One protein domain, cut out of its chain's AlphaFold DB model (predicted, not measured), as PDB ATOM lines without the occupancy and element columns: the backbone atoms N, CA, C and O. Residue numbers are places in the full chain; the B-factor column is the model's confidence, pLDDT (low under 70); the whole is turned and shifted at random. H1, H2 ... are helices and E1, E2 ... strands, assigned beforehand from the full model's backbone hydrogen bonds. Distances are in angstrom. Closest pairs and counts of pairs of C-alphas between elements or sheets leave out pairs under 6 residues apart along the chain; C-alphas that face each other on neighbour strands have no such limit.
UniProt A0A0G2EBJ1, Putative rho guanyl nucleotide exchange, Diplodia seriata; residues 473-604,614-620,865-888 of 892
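AT A GLANCE: This is residues 473 to 604, 614 to 620 and 865 to 888 of the 892 residues of the protein "Putative rho guanyl nucleotide exchange" of Diplodia seriata (UniProt A0A0G2EBJ1). Three small twisted sheets stand in a stack: E2 E3 E4 E5 in the middle, partly face to face with E1 E10 E9 on one side and E6 E7 E8 on the other. H1 packs beside E1 at one end of the stack, and the short H2 sits by E5 and E7. The 163 printed residues hold ten named strands and two named helices, in the order E1 H1 E2 E3 E4 E5 E6 E7 E8 H2 E9 E10; each sheet is antiparallel in the order given, and the class is mostly strand. The whole is compact, with a radius of gyration of the C-alphas of 16.2 A and spans of 50 by 37 by 31 A.

IN THESE COORDINATES: Find C-alpha 527 at (-3.794, -29.066, 7.790), where E2, residues 527 to 534, begins and runs 21.0 A. E3, 540 to 546, measures 20.5 A; E4 is 550 to 554 and E5 562 to 565. Next come E6, 570 to 576, E7, 581 to 586, and E8, 589 to 594, then H2, 595 to 598. E1, 473 to 484, starts at (-22.141, -37.165, 16.528), measures 25.3 A and bends by 78 degrees at residue 481. H1, 501 to 512, measures 17.1 A. E9 is 866 to 871; E10, 878 to 886, measures 25.6 A and ends at (-25.174, -33.600, 15.582).

HOW THE PARTS SIT: Begin with E2 E3 E4 E5, a meander, each strand the antiparallel neighbour of the one before: look for N 531 and O 543 at 2.9 A, N 544 and O 551 at 2.8 A, and N 552 and O 562 at 2.9 A. The meander E6 E7 E8 has N 574 and O 583 at 2.9 A and N 584 and O 591 at 2.9 A. E2 and E6 touch, their closest C-alphas, Cys 529 and Gln 572, 5.4 A apart. In E1 E10 E9, N 476 and O 883 are 2.9 A apart, and N 882 and O 868 2.9 A. H1 is at this sheet's level, its height 3.1 A; its closest C-alpha to E1 is Ala 505, 5.6 A from Arg 476. H2 only grazes the other two sheets. Every O i to N i+4 pair of H1 is within hydrogen-bond range; H2 is too short for one.

THE WHOLE: The farthest C-alphas, Lys 498 and Arg 614, are 50.9 A apart. The links E1 to H1 and H1 to E2 are long. Residues 605 to 613 and 621 to 864 are not printed, leaving gaps of 16.4 A and 27.2 A between C-alphas. Confidence is under 70 at residues 488 to 492, 536 to 537, 601 to 604 and 614 to 616.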
ATOM      1  N   PHE A 473     -22.680 -37.685  17.777       95.19
ATOM      2  CA  PHE A 473     -22.141 -37.165  16.528       95.19
ATOM      3  C   PHE A 473     -21.925 -38.266  15.499       95.19
ATOM      4  O   PHE A 473     -21.274 -39.284  15.759       95.19
ATOM      5  N   ARG A 474     -22.417 -37.997  14.290       94.19
ATOM      6  CA  ARG A 474     -21.992 -38.667  13.060       94.19
ATOM      7  C   ARG A 474     -20.844 -37.876  12.440       94.19
ATOM      8  O   ARG A 474     -20.722 -36.674  12.667       94.19
ATOM      9  N   LEU A 475     -20.011 -38.546  11.653       95.50
ATOM     10  CA  LEU A 475     -18.929 -37.894  10.922       95.50
ATOM     11  C   LEU A 475     -19.289 -37.816   9.443       95.50
ATOM     12  O   LEU A 475     -19.829 -38.766   8.880       95.50
ATOM     13  N   ARG A 476     -18.938 -36.696   8.813       95.12
ATOM     14  CA  ARG A 476     -18.913 -36.549   7.358       95.12
ATOM     15  C   ARG A 476     -17.490 -36.250   6.919       95.12
ATOM     16  O   ARG A 476     -16.846 -35.354   7.457       95.12
ATOM     17  N   VAL A 477     -16.994 -36.998   5.942       96.44
ATOM     18  CA  VAL A 477     -15.659 -36.769   5.390       96.44
ATOM     19  C   VAL A 477     -15.709 -35.602   4.411       96.44
ATOM     20  O   VAL A 477     -16.482 -35.609   3.459       96.44
ATOM     21  N   MET A 478     -14.853 -34.615   4.657       95.19
ATOM     22  CA  MET A 478     -14.690 -33.407   3.846       95.19
ATOM     23  C   MET A 478     -13.468 -33.504   2.931       95.19
ATOM     24  O   MET A 478     -13.446 -32.924   1.852       95.19
ATOM     25  N   ALA A 479     -12.438 -34.233   3.355       96.06
ATOM     26  CA  ALA A 479     -11.281 -34.574   2.537       96.06
ATOM     27  C   ALA A 479     -10.713 -35.912   3.003       96.06
ATOM     28  O   ALA A 479     -10.399 -36.046   4.182       96.06
ATOM     29  N   ASP A 480     -10.549 -36.882   2.104       93.88
ATOM     30  CA  ASP A 480      -9.935 -38.182   2.420       93.88
ATOM     31  C   ASP A 480      -8.500 -38.310   1.886       93.88
ATOM     32  O   ASP A 480      -7.654 -38.979   2.480       93.88
ATOM     33  N   SER A 481      -8.215 -37.679   0.750       93.94
ATOM     34  CA  SER A 481      -7.017 -37.931  -0.061       93.94
ATOM     35  C   SER A 481      -6.243 -36.667  -0.432       93.94
ATOM     36  O   SER A 481      -5.078 -36.759  -0.806       93.94
ATOM     37  N   ALA A 482      -6.850 -35.486  -0.293       94.94
ATOM     38  CA  ALA A 482      -6.270 -34.223  -0.748       94.94
ATOM     39  C   ALA A 482      -4.993 -33.814   0.013       94.94
ATOM     40  O   ALA A 482      -4.103 -33.190  -0.572       94.94
ATOM     41  N   PHE A 483      -4.886 -34.177   1.293       95.44
ATOM     42  CA  PHE A 483      -3.825 -33.720   2.189       95.44
ATOM     43  C   PHE A 483      -3.002 -34.895   2.719       95.44
ATOM     44  O   PHE A 483      -3.546 -35.906   3.160       95.44
ATOM     45  N   ALA A 484      -1.681 -34.755   2.704       93.31
ATOM     46  CA  ALA A 484      -0.736 -35.753   3.196       93.31
ATOM     47  C   ALA A 484       0.348 -35.118   4.071       93.31
ATOM     48  O   ALA A 484       0.596 -33.917   3.988       93.31
ATOM     49  N   TYR A 485       0.986 -35.921   4.919       90.38
ATOM     50  CA  TYR A 485       2.118 -35.480   5.733       90.38
ATOM     51  C   TYR A 485       3.387 -35.289   4.883       90.38
ATOM     52  O   TYR A 485       3.577 -35.948   3.854       90.38
ATOM     53  N   GLU A 486       4.256 -34.374   5.315       82.69
ATOM     54  CA  GLU A 486       5.570 -34.131   4.714       82.69
ATOM     55  C   GLU A 486       6.592 -35.131   5.301       82.69
ATOM     56  O   GLU A 486       6.800 -35.165   6.511       82.69
ATOM     57  N   GLY A 487       7.217 -35.978   4.469       72.25
ATOM     58  CA  GLY A 487       8.239 -36.949   4.910       72.25
ATOM     59  C   GLY A 487       7.732 -38.344   5.336       72.25
ATOM     60  O   GLY A 487       6.537 -38.618   5.390       72.25
ATOM     61  N   GLY A 488       8.674 -39.276   5.548       55.31
ATOM     62  CA  GLY A 488       8.450 -40.735   5.579       55.31
ATOM     63  C   GLY A 488       8.242 -41.407   6.942       55.31
ATOM     64  O   GLY A 488       8.293 -42.631   6.996       55.31
ATOM     65  N   ALA A 489       8.009 -40.666   8.024       51.59
ATOM     66  CA  ALA A 489       7.781 -41.247   9.349       51.59
ATOM     67  C   ALA A 489       6.424 -40.801   9.902       51.59
ATOM     68  O   ALA A 489       6.344 -39.896  10.728       51.59
ATOM     69  N   VAL A 490       5.349 -41.432   9.430       55.59
ATOM     70  CA  VAL A 490       4.070 -41.399  10.148       55.59
ATOM     71  C   VAL A 490       3.956 -42.732  10.886       55.59
ATOM     72  O   VAL A 490       4.380 -43.753  10.352       55.59
ATOM     73  N   GLY A 491       3.515 -42.703  12.148       59.66
ATOM     74  CA  GLY A 491       3.495 -43.873  13.035       59.66
ATOM     75  C   GLY A 491       2.743 -45.081  12.458       59.66
ATOM     76  O   GLY A 491       2.015 -44.938  11.483       59.66
ATOM     77  N   SER A 492       2.914 -46.253  13.089       65.69
ATOM     78  CA  SER A 492       2.400 -47.560  12.626       65.69
ATOM     79  C   SER A 492       0.950 -47.526  12.139       65.69
ATOM     80  O   SER A 492       0.163 -46.730  12.638       65.69
ATOM     81  N   GLN A 493       0.538 -48.431  11.257       70.06
ATOM     82  CA  GLN A 493      -0.868 -48.529  10.862       70.06
ATOM     83  C   GLN A 493      -1.804 -48.569  12.071       70.06
ATOM     84  O   GLN A 493      -1.625 -49.380  12.981       70.06
ATOM     85  N   SER A 494      -2.803 -47.683  12.089       76.00
ATOM     86  CA  SER A 494      -3.874 -47.769  13.076       76.00
ATOM     87  C   SER A 494      -4.756 -48.970  12.744       76.00
ATOM     88  O   SER A 494      -5.157 -49.174  11.594       76.00
ATOM     89  N   ILE A 495      -5.071 -49.775  13.754       87.50
ATOM     90  CA  ILE A 495      -5.990 -50.898  13.595       87.50
ATOM     91  C   ILE A 495      -7.404 -50.333  13.475       87.50
ATOM     92  O   ILE A 495      -7.954 -49.763  14.417       87.50
ATOM     93  N   THR A 496      -7.995 -50.480  12.290       87.88
ATOM     94  CA  THR A 496      -9.332 -49.953  12.001       87.88
ATOM     95  C   THR A 496     -10.406 -50.856  12.610       87.88
ATOM     96  O   THR A 496     -10.462 -52.051  12.319       87.88
ATOM     97  N   ILE A 497     -11.286 -50.274  13.428       93.06
ATOM     98  CA  ILE A 497     -12.461 -50.956  13.984       93.06
ATOM     99  C   ILE A 497     -13.661 -50.707  13.072       93.06
ATOM    100  O   ILE A 497     -14.057 -49.557  12.854       93.06
ATOM    101  N   LYS A 498     -14.251 -51.797  12.575       93.81
ATOM    102  CA  LYS A 498     -15.399 -51.741  11.669       93.81
ATOM    103  C   LYS A 498     -16.639 -51.185  12.359       93.81
ATOM    104  O   LYS A 498     -16.894 -51.481  13.525       93.81
ATOM    105  N   GLY A 499     -17.436 -50.421  11.617       93.31
ATOM    106  CA  GLY A 499     -18.716 -49.907  12.100       93.31
ATOM    107  C   GLY A 499     -18.578 -48.850  13.195       93.31
ATOM    108  O   GLY A 499     -19.518 -48.640  13.950       93.31
ATOM    109  N   THR A 500     -17.434 -48.178  13.308       95.12
ATOM    110  CA  THR A 500     -17.335 -46.936  14.088       95.12
ATOM    111  C   THR A 500     -17.882 -45.752  13.276       95.12
ATOM    112  O   THR A 500     -17.992 -45.852  12.050       95.12
ATOM    113  N   PRO A 501     -18.206 -44.607  13.908       94.75
ATOM    114  CA  PRO A 501     -18.653 -43.410  13.193       94.75
ATOM    115  C   PRO A 501     -17.699 -42.965  12.077       94.75
ATOM    116  O   PRO A 501     -18.146 -42.624  10.984       94.75
ATOM    117  N   LEU A 502     -16.389 -43.012  12.339       95.31
ATOM    118  CA  LEU A 502     -15.354 -42.674  11.361       95.31
ATOM    119  C   LEU A 502     -15.276 -43.709  10.231       95.31
ATOM    120  O   LEU A 502     -15.204 -43.334   9.065       95.31
ATOM    121  N   ASP A 503     -15.315 -44.999  10.568       96.25
ATOM    122  CA  ASP A 503     -15.257 -46.092   9.594       96.25
ATOM    123  C   ASP A 503     -16.441 -46.049   8.615       96.25
ATOM    124  O   ASP A 503     -16.231 -46.096   7.404       96.25
ATOM    125  N   ARG A 504     -17.663 -45.826   9.125       96.19
ATOM    126  CA  ARG A 504     -18.863 -45.622   8.295       96.19
ATOM    127  C   ARG A 504     -18.722 -44.423   7.362       96.19
ATOM    128  O   ARG A 504     -19.026 -44.535   6.180       96.19
ATOM    129  N   ALA A 505     -18.229 -43.296   7.876       96.12
ATOM    130  CA  ALA A 505     -18.054 -42.083   7.080       96.12
ATOM    131  C   ALA A 505     -17.030 -42.271   5.944       96.12
ATOM    132  O   ALA A 505     -17.216 -41.745   4.848       96.12
ATOM    133  N   ILE A 506     -15.961 -43.037   6.192       95.75
ATOM    134  CA  ILE A 506     -14.978 -43.405   5.165       95.75
ATOM    135  C   ILE A 506     -15.611 -44.349   4.137       95.75
ATOM    136  O   ILE A 506     -15.456 -44.123   2.939       95.75
ATOM    137  N   ASP A 507     -16.346 -45.371   4.582       95.75
ATOM    138  CA  ASP A 507     -17.033 -46.305   3.683       95.75
ATOM    139  C   ASP A 507     -18.039 -45.607   2.767       95.75
ATOM    140  O   ASP A 507     -18.161 -45.979   1.600       95.75
ATOM    141  N   ASP A 508     -18.741 -44.587   3.260       94.69
ATOM    142  CA  ASP A 508     -19.669 -43.806   2.444       94.69
ATOM    143  C   ASP A 508     -18.939 -43.066   1.312       94.69
ATOM    144  O   ASP A 508     -19.403 -43.088   0.172       94.69
ATOM    145  N   VAL A 509     -17.755 -42.497   1.572       94.44
ATOM    146  CA  VAL A 509     -16.925 -41.889   0.514       94.44
ATOM    147  C   VAL A 509     -16.389 -42.936  -0.456       94.44
ATOM    148  O   VAL A 509     -16.470 -42.732  -1.668       94.44
ATOM    149  N   GLU A 510     -15.871 -44.062   0.033       94.06
ATOM    150  CA  GLU A 510     -15.343 -45.107  -0.855       94.06
ATOM    151  C   GLU A 510     -16.436 -45.694  -1.763       94.06
ATOM    152  O   GLU A 510     -16.163 -45.997  -2.922       94.06
ATOM    153  N   LYS A 511     -17.693 -45.771  -1.299       94.19
ATOM    154  CA  LYS A 511     -18.839 -46.150  -2.144       94.19
ATOM    155  C   LYS A 511     -19.134 -45.116  -3.228       94.19
ATOM    156  O   LYS A 511     -19.362 -45.502  -4.371       94.19
ATOM    157  N   ILE A 512     -19.122 -43.823  -2.889       92.25
ATOM    158  CA  ILE A 512     -19.374 -42.737  -3.854       92.25
ATOM    159  C   ILE A 512     -18.329 -42.761  -4.985       92.25
ATOM    160  O   ILE A 512     -18.669 -42.518  -6.141       92.25
ATOM    161  N   PHE A 513     -17.074 -43.096  -4.671       91.56
ATOM    162  CA  PHE A 513     -15.943 -43.044  -5.608       91.56
ATOM    163  C   PHE A 513     -15.372 -44.420  -6.000       91.56
ATOM    164  O   PHE A 513     -14.223 -44.508  -6.444       91.56
ATOM    165  N   ALA A 514     -16.162 -45.493  -5.885       90.31
ATOM    166  CA  ALA A 514     -15.702 -46.866  -6.121       90.31
ATOM    167  C   ALA A 514     -15.068 -47.081  -7.514       90.31
ATOM    168  O   ALA A 514     -14.144 -47.877  -7.660       90.31
ATOM    169  N   ASN A 515     -15.520 -46.328  -8.525       90.38
ATOM    170  CA  ASN A 515     -15.104 -46.492  -9.924       90.38
ATOM    171  C   ASN A 515     -14.039 -45.487 -10.402       90.38
ATOM    172  O   ASN A 515     -13.577 -45.589 -11.535       90.38
ATOM    173  N   THR A 516     -13.653 -44.500  -9.587       86.88
ATOM    174  CA  THR A 516     -12.756 -43.404 -10.021       86.88
ATOM    175  C   THR A 516     -11.324 -43.540  -9.504       86.88
ATOM    176  O   THR A 516     -10.453 -42.770  -9.900       86.88
ATOM    177  N   GLY A 517     -11.070 -44.495  -8.605       82.00
ATOM    178  CA  GLY A 517      -9.799 -44.599  -7.888       82.00
ATOM    179  C   GLY A 517      -9.574 -43.449  -6.895       82.00
ATOM    180  O   GLY A 517     -10.372 -42.511  -6.792       82.00
ATOM    181  N   ARG A 518      -8.483 -43.539  -6.123       88.06
ATOM    182  CA  ARG A 518      -8.098 -42.531  -5.122       88.06
ATOM    183  C   ARG A 518      -7.075 -41.555  -5.724       88.06
ATOM    184  O   ARG A 518      -6.020 -42.013  -6.168       88.06
ATOM    185  N   PRO A 519      -7.345 -40.238  -5.750       91.31
ATOM    186  CA  PRO A 519      -6.425 -39.266  -6.330       91.31
ATOM    187  C   PRO A 519      -5.164 -39.099  -5.473       91.31
ATOM    188  O   PRO A 519      -5.172 -39.332  -4.262       91.31
ATOM    189  N   SER A 520      -4.073 -38.669  -6.111       91.19
ATOM    190  CA  SER A 520      -2.847 -38.292  -5.401       91.19
ATOM    191  C   SER A 520      -3.073 -37.037  -4.545       91.19
ATOM    192  O   SER A 520      -3.791 -36.135  -4.986       91.19
ATOM    193  N   PRO A 521      -2.419 -36.918  -3.374       93.12
ATOM    194  CA  PRO A 521      -2.519 -35.719  -2.550       93.12
ATOM    195  C   PRO A 521      -2.081 -34.466  -3.306       93.12
ATOM    196  O   PRO A 521      -0.985 -34.420  -3.868       93.12
ATOM    197  N   ILE A 522      -2.922 -33.435  -3.270       94.75
ATOM    198  CA  ILE A 522      -2.649 -32.126  -3.877       94.75
ATOM    199  C   ILE A 522      -1.763 -31.245  -2.986       94.75
ATOM    200  O   ILE A 522      -1.197 -30.250  -3.443       94.75
ATOM    201  N   CYS A 523      -1.661 -31.586  -1.699       94.25
ATOM    202  CA  CYS A 523      -0.852 -30.878  -0.723       94.25
ATOM    203  C   CYS A 523      -0.177 -31.877   0.222       94.25
ATOM    204  O   CYS A 523      -0.827 -32.755   0.789       94.25
ATOM    205  N   ARG A 524       1.137 -31.726   0.403       93.62
ATOM    206  CA  ARG A 524       1.945 -32.517   1.339       93.62
ATOM    207  C   ARG A 524       2.405 -31.629   2.491       93.62
ATOM    208  O   ARG A 524       3.580 -31.318   2.596       93.62
ATOM    209  N   ALA A 525       1.449 -31.154   3.275       91.12
ATOM    210  CA  ALA A 525       1.672 -30.321   4.447       91.12
ATOM    211  C   ALA A 525       0.571 -30.581   5.475       91.12
ATOM    212  O   ALA A 525      -0.504 -31.096   5.143       91.12
ATOM    213  N   ARG A 526       0.817 -30.195   6.727       88.69
ATOM    214  CA  ARG A 526      -0.188 -30.313   7.784       88.69
ATOM    215  C   ARG A 526      -1.370 -29.379   7.515       88.69
ATOM    216  O   ARG A 526      -1.205 -28.244   7.061       88.69
ATOM    217  N   VAL A 527      -2.570 -29.866   7.809       94.31
ATOM    218  CA  VAL A 527      -3.794 -29.066   7.790       94.31
ATOM    219  C   VAL A 527      -3.848 -28.236   9.073       94.31
ATOM    220  O   VAL A 527      -3.788 -28.763  10.188       94.31
ATOM    221  N   ASN A 528      -3.919 -26.915   8.926       94.62
ATOM    222  CA  ASN A 528      -3.785 -25.997  10.053       94.62
ATOM    223  C   ASN A 528      -5.115 -25.469  10.575       94.62
ATOM    224  O   ASN A 528      -5.281 -25.372  11.788       94.62
ATOM    225  N   CYS A 529      -6.031 -25.141   9.670       94.94
ATOM    226  CA  CYS A 529      -7.333 -24.556   9.965       94.94
ATOM    227  C   CYS A 529      -8.304 -24.842   8.815       94.94
ATOM    228  O   CYS A 529      -7.879 -25.155   7.697       94.94
ATOM    229  N   ALA A 530      -9.600 -24.719   9.082       94.62
ATOM    230  CA  ALA A 530     -10.636 -24.851   8.071       94.62
ATOM    231  C   ALA A 530     -11.783 -23.881   8.351       94.62
ATOM    232  O   ALA A 530     -11.956 -23.410   9.469       94.62
ATOM    233  N   THR A 531     -12.583 -23.590   7.333       92.00
ATOM    234  CA  THR A 531     -13.839 -22.860   7.508       92.00
ATOM    235  C   THR A 531     -14.827 -23.251   6.416       92.00
ATOM    236  O   THR A 531     -14.423 -23.563   5.293       92.00
ATOM    237  N   ALA A 532     -16.117 -23.274   6.743       91.12
ATOM    238  CA  ALA A 532     -17.188 -23.440   5.763       91.12
ATOM    239  C   ALA A 532     -17.842 -22.092   5.463       91.12
ATOM    240  O   ALA A 532     -17.965 -21.245   6.352       91.12
ATOM    241  N   PHE A 533     -18.260 -21.912   4.215       89.62
ATOM    242  CA  PHE A 533     -18.920 -20.699   3.761       89.62
ATOM    243  C   PHE A 533     -19.803 -20.961   2.540       89.62
ATOM    244  O   PHE A 533     -19.619 -21.938   1.814       89.62
ATOM    245  N   MET A 534     -20.739 -20.061   2.291       86.81
ATOM    246  CA  MET A 534     -21.588 -20.034   1.112       86.81
ATOM    247  C   MET A 534     -20.979 -19.108   0.063       86.81
ATOM    248  O   MET A 534     -20.616 -17.964   0.346       86.81
ATOM    249  N   GLN A 535     -20.881 -19.584  -1.177       79.94
ATOM    250  CA  GLN A 535     -20.636 -18.694  -2.312       79.94
ATOM    251  C   GLN A 535     -21.840 -17.760  -2.526       79.94
ATOM    252  O   GLN A 535     -22.965 -18.148  -2.201       79.94
ATOM    253  N   PRO A 536     -21.655 -16.582  -3.161       64.38
ATOM    254  CA  PRO A 536     -22.741 -15.630  -3.428       64.38
ATOM    255  C   PRO A 536     -23.973 -16.213  -4.149       64.38
ATOM    256  O   PRO A 536     -25.071 -15.694  -4.000       64.38
ATOM    257  N   TYR A 537     -23.813 -17.315  -4.894       68.25
ATOM    258  CA  TYR A 537     -24.885 -18.015  -5.622       68.25
ATOM    259  C   TYR A 537     -25.476 -19.203  -4.839       68.25
ATOM    260  O   TYR A 537     -26.170 -20.039  -5.409       68.25
ATOM    261  N   GLY A 538     -25.187 -19.303  -3.538       72.19
ATOM    262  CA  GLY A 538     -25.780 -20.294  -2.637       72.19
ATOM    263  C   GLY A 538     -25.098 -21.663  -2.632       72.19
ATOM    264  O   GLY A 538     -25.665 -22.620  -2.114       72.19
ATOM    265  N   LYS A 539     -23.890 -21.790  -3.187       84.12
ATOM    266  CA  LYS A 539     -23.160 -23.064  -3.194       84.12
ATOM    267  C   LYS A 539     -22.336 -23.242  -1.908       84.12
ATOM    268  O   LYS A 539     -21.524 -22.359  -1.617       84.12
ATOM    269  N   PRO A 540     -22.499 -24.347  -1.156       89.62
ATOM    270  CA  PRO A 540     -21.742 -24.591   0.066       89.62
ATOM    271  C   PRO A 540     -20.308 -25.023  -0.254       89.62
ATOM    272  O   PRO A 540     -20.068 -25.991  -0.984       89.62
ATOM    273  N   MET A 541     -19.354 -24.291   0.311       90.25
ATOM    274  CA  MET A 541     -17.926 -24.478   0.115       90.25
ATOM    275  C   MET A 541     -17.208 -24.684   1.445       90.25
ATOM    276  O   MET A 541     -17.648 -24.259   2.516       90.25
ATOM    277  N   VAL A 542     -16.036 -25.301   1.355       92.69
ATOM    278  CA  VAL A 542     -15.080 -25.422   2.450       92.69
ATOM    279  C   VAL A 542     -13.721 -24.902   1.995       92.69
ATOM    280  O   VAL A 542     -13.303 -25.141   0.862       92.69
ATOM    281  N   ALA A 543     -13.031 -24.189   2.882       94.25
ATOM    282  CA  ALA A 543     -11.643 -23.784   2.717       94.25
ATOM    283  C   ALA A 543     -10.769 -24.431   3.796       94.25
ATOM    284  O   ALA A 543     -11.174 -24.530   4.953       94.25
ATOM    285  N   VAL A 544      -9.559 -24.834   3.417       96.25
ATOM    286  CA  VAL A 544      -8.529 -25.405   4.290       96.25
ATOM    287  C   VAL A 544      -7.230 -24.626   4.115       96.25
ATOM    288  O   VAL A 544      -6.766 -24.432   2.992       96.25
ATOM    289  N   GLY A 545      -6.636 -24.200   5.228       96.19
ATOM    290  CA  GLY A 545      -5.323 -23.560   5.269       96.19
ATOM    291  C   GLY A 545      -4.223 -24.553   5.621       96.19
ATOM    292  O   GLY A 545      -4.363 -25.330   6.569       96.19
ATOM    293  N   THR A 546      -3.119 -24.508   4.879       96.31
ATOM    294  CA  THR A 546      -1.920 -25.326   5.104       96.31
ATOM    295  C   THR A 546      -0.660 -24.458   5.102       96.31
ATOM    296  O   THR A 546      -0.715 -23.235   4.940       96.31
ATOM    297  N   ASP A 547       0.508 -25.087   5.236       93.94
ATOM    298  CA  ASP A 547       1.788 -24.381   5.154       93.94
ATOM    299  C   ASP A 547       2.131 -23.854   3.750       93.94
ATOM    300  O   ASP A 547       3.028 -23.019   3.624       93.94
ATOM    301  N   TYR A 548       1.394 -24.269   2.713       94.75
ATOM    302  CA  TYR A 548       1.641 -23.865   1.323       94.75
ATOM    303  C   TYR A 548       0.516 -23.044   0.682       94.75
ATOM    304  O   TYR A 548       0.686 -22.555  -0.441       94.75
ATOM    305  N   GLY A 549      -0.634 -22.894   1.341       94.94
ATOM    306  CA  GLY A 549      -1.717 -22.080   0.802       94.94
ATOM    307  C   GLY A 549      -3.095 -22.384   1.364       94.94
ATOM    308  O   GLY A 549      -3.253 -23.121   2.337       94.94
ATOM    309  N   VAL A 550      -4.099 -21.802   0.708       96.25
ATOM    310  CA  VAL A 550      -5.518 -22.071   0.952       96.25
ATOM    311  C   VAL A 550      -6.066 -22.918  -0.185       96.25
ATOM    312  O   VAL A 550      -5.908 -22.586  -1.364       96.25
ATOM    313  N   TYR A 551      -6.730 -24.004   0.184       96.12
ATOM    314  CA  TYR A 551      -7.368 -24.952  -0.716       96.12
ATOM    315  C   TYR A 551      -8.874 -24.909  -0.503       96.12
ATOM    316  O   TYR A 551      -9.323 -24.757   0.630       96.12
ATOM    317  N   VAL A 552      -9.650 -25.044  -1.574       94.62
ATOM    318  CA  VAL A 552     -11.114 -24.996  -1.527       94.62
ATOM    319  C   VAL A 552     -11.725 -26.190  -2.247       94.62
ATOM    320  O   VAL A 552     -11.154 -26.706  -3.212       94.62
ATOM    321  N   SER A 553     -12.891 -26.615  -1.771       93.69
ATOM    322  CA  SER A 553     -13.741 -27.611  -2.420       93.69
ATOM    323  C   SER A 553     -15.206 -27.328  -2.107       93.69
ATOM    324  O   SER A 553     -15.535 -26.604  -1.164       93.69
ATOM    325  N   GLU A 554     -16.093 -27.922  -2.891       91.88
ATOM    326  CA  GLU A 554     -17.505 -28.022  -2.542       91.88
ATOM    327  C   GLU A 554     -17.667 -28.936  -1.330       91.88
ATOM    328  O   GLU A 554     -17.033 -29.991  -1.255       91.88
ATOM    329  N   THR A 555     -18.555 -28.583  -0.402       88.31
ATOM    330  CA  THR A 555     -18.774 -29.359   0.832       88.31
ATOM    331  C   THR A 555     -19.135 -30.825   0.553       88.31
ATOM    332  O   THR A 555     -18.737 -31.708   1.305       88.31
ATOM    333  N   ALA A 556     -19.861 -31.098  -0.535       88.19
ATOM    334  CA  ALA A 556     -20.287 -32.448  -0.909       88.19
ATOM    335  C   ALA A 556     -19.238 -33.244  -1.711       88.19
ATOM    336  O   ALA A 556     -19.462 -34.420  -1.992       88.19
ATOM    337  N   ASN A 557     -18.113 -32.630  -2.097       91.81
ATOM    338  CA  ASN A 557     -17.101 -33.268  -2.935       91.81
ATOM    339  C   ASN A 557     -15.773 -33.446  -2.176       91.81
ATOM    340  O   ASN A 557     -14.890 -32.583  -2.256       91.81
ATOM    341  N   PRO A 558     -15.572 -34.581  -1.480       93.25
ATOM    342  CA  PRO A 558     -14.387 -34.791  -0.653       93.25
ATOM    343  C   PRO A 558     -13.084 -34.982  -1.443       93.25
ATOM    344  O   PRO A 558     -12.001 -34.901  -0.862       93.25
ATOM    345  N   ARG A 559     -13.165 -35.208  -2.761       94.12
ATOM    346  CA  ARG A 559     -12.011 -35.389  -3.662       94.12
ATOM    347  C   ARG A 559     -11.827 -34.223  -4.651       94.12
ATOM    348  O   ARG A 559     -10.861 -34.219  -5.406       94.12
ATOM    349  N   GLY A 560     -12.700 -33.212  -4.618       92.38
ATOM    350  CA  GLY A 560     -12.748 -32.076  -5.554       92.38
ATOM    351  C   GLY A 560     -11.900 -30.862  -5.169       92.38
ATOM    352  O   GLY A 560     -12.273 -29.730  -5.470       92.38
ATOM    353  N   TRP A 561     -10.787 -31.074  -4.470       95.00
ATOM    354  CA  TRP A 561     -10.004 -29.984  -3.900       95.00
ATOM    355  C   TRP A 561      -9.098 -29.299  -4.928       95.00
ATOM    356  O   TRP A 561      -8.419 -29.949  -5.722       95.00
ATOM    357  N   SER A 562      -9.023 -27.970  -4.855       93.81
ATOM    358  CA  SER A 562      -8.129 -27.147  -5.678       93.81
ATOM    359  C   SER A 562      -7.452 -26.060  -4.842       93.81
ATOM    360  O   SER A 562      -7.961 -25.655  -3.796       93.81
ATOM    361  N   ARG A 563      -6.270 -25.598  -5.264       94.19
ATOM    362  CA  ARG A 563      -5.553 -24.515  -4.576       94.19
ATOM    363  C   ARG A 563      -6.099 -23.161  -5.032       94.19
ATOM    364  O   ARG A 563      -5.940 -22.819  -6.199       94.19
ATOM    365  N   ALA A 564      -6.671 -22.393  -4.106       92.25
ATOM    366  CA  ALA A 564      -7.216 -21.060  -4.370       92.25
ATOM    367  C   ALA A 564      -6.190 -19.942  -4.132       92.25
ATOM    368  O   ALA A 564      -6.098 -19.004  -4.917       92.25
ATOM    369  N   ILE A 565      -5.396 -20.038  -3.059       92.88
ATOM    370  CA  ILE A 565      -4.415 -19.008  -2.686       92.88
ATOM    371  C   ILE A 565      -3.063 -19.674  -2.447       92.88
ATOM    372  O   ILE A 565      -2.964 -20.608  -1.653       92.88
ATOM    373  N   THR A 566      -2.011 -19.166  -3.089       93.94
ATOM    374  CA  THR A 566      -0.627 -19.591  -2.840       93.94
ATOM    375  C   THR A 566       0.023 -18.618  -1.861       93.94
ATOM    376  O   THR A 566       0.416 -17.519  -2.247       93.94
ATOM    377  N   ILE A 567       0.109 -19.000  -0.587       93.50
ATOM    378  CA  ILE A 567       0.697 -18.177   0.475       93.50
ATOM    379  C   ILE A 567       1.245 -19.087   1.593       93.50
ATOM    380  O   ILE A 567       0.602 -20.086   1.913       93.50
ATOM    381  N   PRO A 568       2.424 -18.807   2.178       93.38
ATOM    382  CA  PRO A 568       3.018 -19.709   3.162       93.38
ATOM    383  C   PRO A 568       2.322 -19.659   4.531       93.38
ATOM    384  O   PRO A 568       1.773 -18.626   4.922       93.38
ATOM    385  N   ARG A 569       2.427 -20.761   5.289       92.50
ATOM    386  CA  ARG A 569       2.110 -20.869   6.731       92.50
ATOM    387  C   ARG A 569       0.770 -20.241   7.114       92.50
ATOM    388  O   ARG A 569       0.716 -19.332   7.946       92.50
ATOM    389  N   VAL A 570      -0.310 -20.720   6.499       96.25
ATOM    390  CA  VAL A 570      -1.665 -20.299   6.864       96.25
ATOM    391  C   VAL A 570      -2.049 -20.958   8.185       96.25
ATOM    392  O   VAL A 570      -2.108 -22.184   8.263       96.25
ATOM    393  N   SER A 571      -2.301 -20.161   9.225       93.75
ATOM    394  CA  SER A 571      -2.574 -20.671  10.579       93.75
ATOM    395  C   SER A 571      -4.030 -20.535  11.023       93.75
ATOM    396  O   SER A 571      -4.467 -21.301  11.875       93.75
ATOM    397  N   GLN A 572      -4.780 -19.582  10.469       94.44
ATOM    398  CA  GLN A 572      -6.193 -19.363  10.790       94.44
ATOM    399  C   GLN A 572      -6.911 -18.768   9.576       94.44
ATOM    400  O   GLN A 572      -6.323 -17.930   8.891       94.44
ATOM    401  N   ILE A 573      -8.159 -19.175   9.321       94.31
ATOM    402  CA  ILE A 573      -9.018 -18.647   8.250       94.31
ATOM    403  C   ILE A 573     -10.419 -18.399   8.817       94.31
ATOM    404  O   ILE A 573     -10.906 -19.187   9.622       94.31
ATOM    405  N   ALA A 574     -11.080 -17.335   8.368       92.50
ATOM    406  CA  ALA A 574     -12.508 -17.122   8.568       92.50
ATOM    407  C   ALA A 574     -13.114 -16.423   7.352       92.50
ATOM    408  O   ALA A 574     -12.441 -15.655   6.665       92.50
ATOM    409  N   VAL A 575     -14.402 -16.652   7.110       91.00
ATOM    410  CA  VAL A 575     -15.154 -15.954   6.063       91.00
ATOM    411  C   VAL A 575     -16.261 -15.110   6.687       91.00
ATOM    412  O   VAL A 575     -17.070 -15.605   7.479       91.00
ATOM    413  N   LEU A 576     -16.276 -13.831   6.313       89.94
ATOM    414  CA  LEU A 576     -17.322 -12.853   6.591       89.94
ATOM    415  C   LEU A 576     -18.230 -12.769   5.357       89.94
ATOM    416  O   LEU A 576     -18.012 -11.944   4.470       89.94
ATOM    417  N   GLU A 577     -19.224 -13.655   5.285       85.62
ATOM    418  CA  GLU A 577     -20.103 -13.807   4.112       85.62
ATOM    419  C   GLU A 577     -20.876 -12.524   3.796       85.62
ATOM    420  O   GLU A 577     -20.910 -12.103   2.643       85.62
ATOM    421  N   GLU A 578     -21.395 -11.845   4.829       84.69
ATOM    422  CA  GLU A 578     -22.117 -10.566   4.708       84.69
ATOM    423  C   GLU A 578     -21.301  -9.488   3.973       84.69
ATOM    424  O   GLU A 578     -21.869  -8.619   3.317       84.69
ATOM    425  N   PHE A 579     -19.970  -9.564   4.053       86.12
ATOM    426  CA  PHE A 579     -19.047  -8.592   3.467       86.12
ATOM    427  C   PHE A 579     -18.273  -9.149   2.269       86.12
ATOM    428  O   PHE A 579     -17.472  -8.430   1.681       86.12
ATOM    429  N   SER A 580     -18.490 -10.417   1.900       86.38
ATOM    430  CA  SER A 580     -17.711 -11.126   0.875       86.38
ATOM    431  C   SER A 580     -16.191 -11.085   1.106       86.38
ATOM    432  O   SER A 580     -15.407 -10.970   0.163       86.38
ATOM    433  N   ILE A 581     -15.755 -11.208   2.368       88.56
ATOM    434  CA  ILE A 581     -14.334 -11.153   2.756       88.56
ATOM    435  C   ILE A 581     -13.886 -12.485   3.367       88.56
ATOM    436  O   ILE A 581     -14.508 -12.999   4.294       88.56
ATOM    437  N   MET A 582     -12.748 -13.005   2.906       91.56
ATOM    438  CA  MET A 582     -11.976 -14.045   3.582       91.56
ATOM    439  C   MET A 582     -10.811 -13.414   4.344       91.56
ATOM    440  O   MET A 582      -9.976 -12.718   3.768       91.56
ATOM    441  N   LEU A 583     -10.738 -13.692   5.639       93.62
ATOM    442  CA  LEU A 583      -9.625 -13.335   6.508       93.62
ATOM    443  C   LEU A 583      -8.726 -14.542   6.708       93.62
ATOM    444  O   LEU A 583      -9.213 -15.649   6.931       93.62
ATOM    445  N   LEU A 584      -7.417 -14.317   6.684       95.00
ATOM    446  CA  LEU A 584      -6.445 -15.333   7.050       95.00
ATOM    447  C   LEU A 584      -5.255 -14.749   7.806       95.00
ATOM    448  O   LEU A 584      -4.884 -13.588   7.610       95.00
ATOM    449  N   ILE A 585      -4.635 -15.580   8.643       95.00
ATOM    450  CA  ILE A 585      -3.287 -15.332   9.157       95.00
ATOM    451  C   ILE A 585      -2.298 -16.137   8.327       95.00
ATOM    452  O   ILE A 585      -2.410 -17.358   8.231       95.00
ATOM    453  N   SER A 586      -1.303 -15.443   7.783       95.00
ATOM    454  CA  SER A 586      -0.127 -16.031   7.144       95.00
ATOM    455  C   SER A 586       1.117 -15.310   7.643       95.00
ATOM    456  O   SER A 586       1.125 -14.081   7.726       95.00
ATOM    457  N   ASP A 587       2.163 -16.051   8.021       92.25
ATOM    458  CA  ASP A 587       3.422 -15.472   8.517       92.25
ATOM    459  C   ASP A 587       3.218 -14.411   9.611       92.25
ATOM    460  O   ASP A 587       3.837 -13.342   9.600       92.25
ATOM    461  N   LYS A 588       2.302 -14.699  10.548       92.44
ATOM    462  CA  LYS A 588       1.912 -13.792  11.644       92.44
ATOM    463  C   LYS A 588       1.390 -12.431  11.156       92.44
ATOM    464  O   LYS A 588       1.496 -11.431  11.861       92.44
ATOM    465  N   SER A 589       0.858 -12.369   9.938       94.50
ATOM    466  CA  SER A 589       0.205 -11.195   9.355       94.50
ATOM    467  C   SER A 589      -1.271 -11.480   9.127       94.50
ATOM    468  O   SER A 589      -1.604 -12.529   8.580       94.50
ATOM    469  N   LEU A 590      -2.140 -10.535   9.488       94.38
ATOM    470  CA  LEU A 590      -3.568 -10.608   9.174       94.38
ATOM    471  C   LEU A 590      -3.811 -10.036   7.774       94.38
ATOM    472  O   LEU A 590      -3.410  -8.902   7.490       94.38
ATOM    473  N   ILE A 591      -4.450 -10.815   6.902       93.31
ATOM    474  CA  ILE A 591      -4.658 -10.481   5.488       93.31
ATOM    475  C   ILE A 591      -6.120 -10.738   5.112       93.31
ATOM    476  O   ILE A 591      -6.688 -11.765   5.478       93.31
ATOM    477  N   ALA A 592      -6.708  -9.810   4.360       92.12
ATOM    478  CA  ALA A 592      -8.047  -9.903   3.797       92.12
ATOM    479  C   ALA A 592      -8.001 -10.132   2.280       92.12
ATOM    480  O   ALA A 592      -7.276  -9.449   1.551       92.12
ATOM    481  N   TYR A 593      -8.824 -11.066   1.814       90.19
ATOM    482  CA  TYR A 593      -9.097 -11.348   0.410       90.19
ATOM    483  C   TYR A 593     -10.583 -11.141   0.130       90.19
ATOM    484  O   TYR A 593     -11.425 -11.502   0.948       90.19
ATOM    485  N   HIS A 594     -10.912 -10.605  -1.041       87.31
ATOM    486  CA  HIS A 594     -12.289 -10.620  -1.526       87.31
ATOM    487  C   HIS A 594     -12.657 -12.042  -1.986       87.31
ATOM    488  O   HIS A 594     -11.848 -12.684  -2.664       87.31
ATOM    489  N   LEU A 595     -13.853 -12.539  -1.650       84.94
ATOM    490  CA  LEU A 595     -14.254 -13.924  -1.946       84.94
ATOM    491  C   LEU A 595     -14.243 -14.254  -3.443       84.94
ATOM    492  O   LEU A 595     -13.857 -15.366  -3.796       84.94
ATOM    493  N   ASP A 596     -14.554 -13.295  -4.319       80.19
ATOM    494  CA  ASP A 596     -14.503 -13.493  -5.781       80.19
ATOM    495  C   ASP A 596     -13.122 -13.922  -6.304       80.19
ATOM    496  O   ASP A 596     -13.039 -14.582  -7.336       80.19
ATOM    497  N   LEU A 597     -12.031 -13.557  -5.616       79.94
ATOM    498  CA  LEU A 597     -10.678 -13.995  -5.985       79.94
ATOM    499  C   LEU A 597     -10.377 -15.418  -5.516       79.94
ATOM    500  O   LEU A 597      -9.563 -16.110  -6.117       79.94
ATOM    501  N   VAL A 598     -11.004 -15.838  -4.417       82.19
ATOM    502  CA  VAL A 598     -10.793 -17.158  -3.814       82.19
ATOM    503  C   VAL A 598     -11.668 -18.208  -4.499       82.19
ATOM    504  O   VAL A 598     -11.272 -19.363  -4.637       82.19
ATOM    505  N   CYS A 599     -12.870 -17.812  -4.914       79.25
ATOM    506  CA  CYS A 599     -13.899 -18.670  -5.488       79.25
ATOM    507  C   CYS A 599     -14.686 -17.902  -6.566       79.25
ATOM    508  O   CYS A 599     -15.796 -17.437  -6.289       79.25
ATOM    509  N   PRO A 600     -14.143 -17.747  -7.787       70.75
ATOM    510  CA  PRO A 600     -14.819 -17.013  -8.847       70.75
ATOM    511  C   PRO A 600     -16.085 -17.741  -9.311       70.75
ATOM    512  O   PRO A 600     -16.129 -18.965  -9.475       70.75
ATOM    513  N   VAL A 601     -17.122 -16.950  -9.558       60.41
ATOM    514  CA  VAL A 601     -18.437 -17.402 -10.008       60.41
ATOM    515  C   VAL A 601     -18.314 -17.870 -11.459       60.41
ATOM    516  O   VAL A 601     -18.284 -17.057 -12.377       60.41
ATOM    517  N   GLY A 602     -18.198 -19.180 -11.671       60.34
ATOM    518  CA  GLY A 602     -18.044 -19.778 -13.005       60.34
ATOM    519  C   GLY A 602     -16.784 -20.625 -13.193       60.34
ATOM    520  O   GLY A 602     -16.538 -21.090 -14.302       60.34
ATOM    521  N   GLY A 603     -15.976 -20.836 -12.145       54.28
ATOM    522  CA  GLY A 603     -14.852 -21.791 -12.155       54.28
ATOM    523  C   GLY A 603     -13.652 -21.396 -13.026       54.28
ATOM    524  O   GLY A 603     -12.593 -22.006 -12.934       54.28
ATOM    525  N   THR A 604     -13.783 -20.343 -13.828       49.81
ATOM    526  CA  THR A 604     -12.682 -19.664 -14.504       49.81
ATOM    527  C   THR A 604     -12.374 -18.382 -13.742       49.81
ATOM    528  O   THR A 604     -13.287 -17.667 -13.329       49.81
ATOM    529  N   ARG A 614      -9.249  -5.949  -7.744       58.72
ATOM    530  CA  ARG A 614      -7.925  -5.373  -8.054       58.72
ATOM    531  C   ARG A 614      -7.109  -4.972  -6.816       58.72
ATOM    532  O   ARG A 614      -5.938  -4.629  -6.959       58.72
ATOM    533  N   ARG A 615      -7.717  -4.953  -5.622       63.94
ATOM    534  CA  ARG A 615      -7.124  -4.399  -4.386       63.94
ATOM    535  C   ARG A 615      -6.842  -5.439  -3.300       63.94
ATOM    536  O   ARG A 615      -6.220  -5.102  -2.295       63.94
ATOM    537  N   ALA A 616      -7.260  -6.686  -3.499       65.88
ATOM    538  CA  ALA A 616      -6.880  -7.809  -2.651       65.88
ATOM    539  C   ALA A 616      -5.619  -8.506  -3.212       65.88
ATOM    540  O   ALA A 616      -5.455  -8.576  -4.429       65.88
ATOM    541  N   PRO A 617      -4.722  -9.035  -2.360       84.94
ATOM    542  CA  PRO A 617      -4.803  -9.073  -0.899       84.94
ATOM    543  C   PRO A 617      -4.564  -7.721  -0.218       84.94
ATOM    544  O   PRO A 617      -3.618  -7.006  -0.544       84.94
ATOM    545  N   GLN A 618      -5.359  -7.421   0.813       86.44
ATOM    546  CA  GLN A 618      -5.117  -6.293   1.710       86.44
ATOM    547  C   GLN A 618      -4.524  -6.798   3.029       86.44
ATOM    548  O   GLN A 618      -5.177  -7.513   3.786       86.44
ATOM    549  N   LYS A 619      -3.293  -6.393   3.347       89.38
ATOM    550  CA  LYS A 619      -2.705  -6.642   4.668       89.38
ATOM    551  C   LYS A 619      -3.316  -5.678   5.693       89.38
ATOM    552  O   LYS A 619      -3.235  -4.467   5.504       89.38
ATOM    553  N   LEU A 620      -3.913  -6.216   6.756       87.44
ATOM    554  CA  LEU A 620      -4.574  -5.443   7.817       87.44
ATOM    555  C   LEU A 620      -3.644  -5.158   9.000       87.44
ATOM    556  O   LEU A 620      -3.763  -4.124   9.645       87.44
ATOM    557  N   THR A 865     -20.631 -25.940  11.556       90.00
ATOM    558  CA  THR A 865     -20.327 -27.215  12.214       90.00
ATOM    559  C   THR A 865     -18.863 -27.291  12.608       90.00
ATOM    560  O   THR A 865     -18.001 -26.647  11.999       90.00
ATOM    561  N   VAL A 866     -18.581 -28.131  13.599       94.56
ATOM    562  CA  VAL A 866     -17.229 -28.384  14.095       94.56
ATOM    563  C   VAL A 866     -16.458 -29.244  13.093       94.56
ATOM    564  O   VAL A 866     -16.981 -30.245  12.594       94.56
ATOM    565  N   LYS A 867     -15.207 -28.878  12.805       94.88
ATOM    566  CA  LYS A 867     -14.331 -29.592  11.862       94.88
ATOM    567  C   LYS A 867     -13.019 -29.947  12.525       94.88
ATOM    568  O   LYS A 867     -12.462 -29.167  13.295       94.88
ATOM    569  N   LEU A 868     -12.491 -31.105  12.163       96.81
ATOM    570  CA  LEU A 868     -11.218 -31.585  12.674       96.81
ATOM    571  C   LEU A 868     -10.421 -32.304  11.585       96.81
ATOM    572  O   LEU A 868     -10.986 -32.821  10.620       96.81
ATOM    573  N   ALA A 869      -9.105 -32.341  11.764       96.69
ATOM    574  CA  ALA A 869      -8.202 -33.208  11.021       96.69
ATOM    575  C   ALA A 869      -7.649 -34.300  11.935       96.69
ATOM    576  O   ALA A 869      -7.515 -34.099  13.141       96.69
ATOM    577  N   MET A 870      -7.314 -35.439  11.340       95.44
ATOM    578  CA  MET A 870      -6.531 -36.500  11.968       95.44
ATOM    579  C   MET A 870      -5.811 -37.330  10.895       95.44
ATOM    580  O   MET A 870      -6.075 -37.181   9.699       95.44
ATOM    581  N   GLN A 871      -4.921 -38.232  11.304       93.75
ATOM    582  CA  GLN A 871      -4.334 -39.234  10.419       93.75
ATOM    583  C   GLN A 871      -5.429 -40.152   9.853       93.75
ATOM    584  O   GLN A 871      -6.303 -40.625  10.583       93.75
ATOM    585  N   HIS A 872      -5.376 -40.445   8.553       93.75
ATOM    586  CA  HIS A 872      -6.337 -41.348   7.928       93.75
ATOM    587  C   HIS A 872      -6.105 -42.802   8.399       93.75
ATOM    588  O   HIS A 872      -5.027 -43.350   8.150       93.75
ATOM    589  N   PRO A 873      -7.105 -43.492   8.986       91.06
ATOM    590  CA  PRO A 873      -6.903 -44.792   9.640       91.06
ATOM    591  C   PRO A 873      -6.499 -45.915   8.673       91.06
ATOM    592  O   PRO A 873      -5.751 -46.813   9.041       91.06
ATOM    593  N   ARG A 874      -6.948 -45.844   7.411       90.62
ATOM    594  CA  ARG A 874      -6.591 -46.807   6.345       90.62
ATOM    595  C   ARG A 874      -5.390 -46.389   5.475       90.62
ATOM    596  O   ARG A 874      -4.940 -47.176   4.652       90.62
ATOM    597  N   HIS A 875      -4.892 -45.154   5.616       89.94
ATOM    598  CA  HIS A 875      -3.861 -44.581   4.737       89.94
ATOM    599  C   HIS A 875      -2.926 -43.660   5.528       89.94
ATOM    600  O   HIS A 875      -3.078 -42.443   5.508       89.94
ATOM    601  N   GLU A 876      -1.921 -44.231   6.186       83.62
ATOM    602  CA  GLU A 876      -1.081 -43.552   7.189       83.62
ATOM    603  C   GLU A 876      -0.431 -42.239   6.741       83.62
ATOM    604  O   GLU A 876      -0.189 -41.358   7.564       83.62
ATOM    605  N   LYS A 877      -0.132 -42.099   5.448       87.75
ATOM    606  CA  LYS A 877       0.504 -40.896   4.888       87.75
ATOM    607  C   LYS A 877      -0.481 -39.750   4.652       87.75
ATOM    608  O   LYS A 877      -0.043 -38.627   4.413       87.75
ATOM    609  N   CYS A 878      -1.783 -40.024   4.675       91.88
ATOM    610  CA  CYS A 878      -2.837 -39.054   4.402       91.88
ATOM    611  C   CYS A 878      -3.426 -38.497   5.702       91.88
ATOM    612  O   CYS A 878      -3.507 -39.183   6.721       91.88
ATOM    613  N   GLN A 879      -3.884 -37.256   5.626       93.62
ATOM    614  CA  GLN A 879      -4.742 -36.632   6.623       93.62
ATOM    615  C   GLN A 879      -6.187 -36.733   6.136       93.62
ATOM    616  O   GLN A 879      -6.462 -36.531   4.952       93.62
ATOM    617  N   ILE A 880      -7.105 -37.025   7.051       95.75
ATOM    618  CA  ILE A 880      -8.541 -36.949   6.804       95.75
ATOM    619  C   ILE A 880      -9.092 -35.703   7.493       95.75
ATOM    620  O   ILE A 880      -8.793 -35.449   8.660       95.75
ATOM    621  N   VAL A 881      -9.882 -34.916   6.765       97.19
ATOM    622  CA  VAL A 881     -10.641 -33.788   7.313       97.19
ATOM    623  C   VAL A 881     -12.088 -34.226   7.418       97.19
ATOM    624  O   VAL A 881     -12.680 -34.664   6.428       97.19
ATOM    625  N   VAL A 882     -12.658 -34.108   8.612       96.62
ATOM    626  CA  VAL A 882     -14.032 -34.520   8.895       96.62
ATOM    627  C   VAL A 882     -14.795 -33.410   9.598       96.62
ATOM    628  O   VAL A 882     -14.234 -32.554  10.283       96.62
ATOM    629  N   GLU A 883     -16.101 -33.458   9.422       94.75
ATOM    630  CA  GLU A 883     -17.077 -32.591  10.052       94.75
ATOM    631  C   GLU A 883     -17.939 -33.409  11.012       94.75
ATOM    632  O   GLU A 883     -18.351 -34.529  10.688       94.75
ATOM    633  N   LEU A 884     -18.211 -32.845  12.188       95.00
ATOM    634  CA  LEU A 884     -19.081 -33.438  13.195       95.00
ATOM    635  C   LEU A 884     -20.519 -32.953  12.991       95.00
ATOM    636  O   LEU A 884     -20.809 -31.761  13.081       95.00
ATOM    637  N   LEU A 885     -21.420 -33.901  12.742       93.44
ATOM    638  CA  LEU A 885     -22.846 -33.667  12.549       93.44
ATOM    639  C   LEU A 885     -23.611 -34.162  13.774       93.44
ATOM    640  O   LEU A 885     -23.539 -35.345  14.113       93.44
ATOM    641  N   LEU A 886     -24.344 -33.262  14.427       92.44
ATOM    642  CA  LEU A 886     -25.174 -33.600  15.582       92.44
ATOM    643  C   LEU A 886     -26.315 -34.538  15.168       92.44
ATOM    644  O   LEU A 886     -27.013 -34.308  14.183       92.44
ATOM    645  N   ASN A 887     -26.494 -35.611  15.930       89.56
ATOM    646  CA  ASN A 887     -27.528 -36.613  15.730       89.56
ATOM    647  C   ASN A 887     -28.786 -36.231  16.525       89.56
ATOM    648  O   ASN A 887     -28.929 -36.602  17.684       89.56
ATOM    649  N   GLU A 888     -29.708 -35.494  15.907       76.19
ATOM    650  CA  GLU A 888     -30.917 -34.970  16.572       76.19
ATOM    651  C   GLU A 888     -31.946 -36.051  16.968       76.19
ATOM    652  O   GLU A 888     -32.886 -35.773  17.704       76.19
TER     653      GLU A 888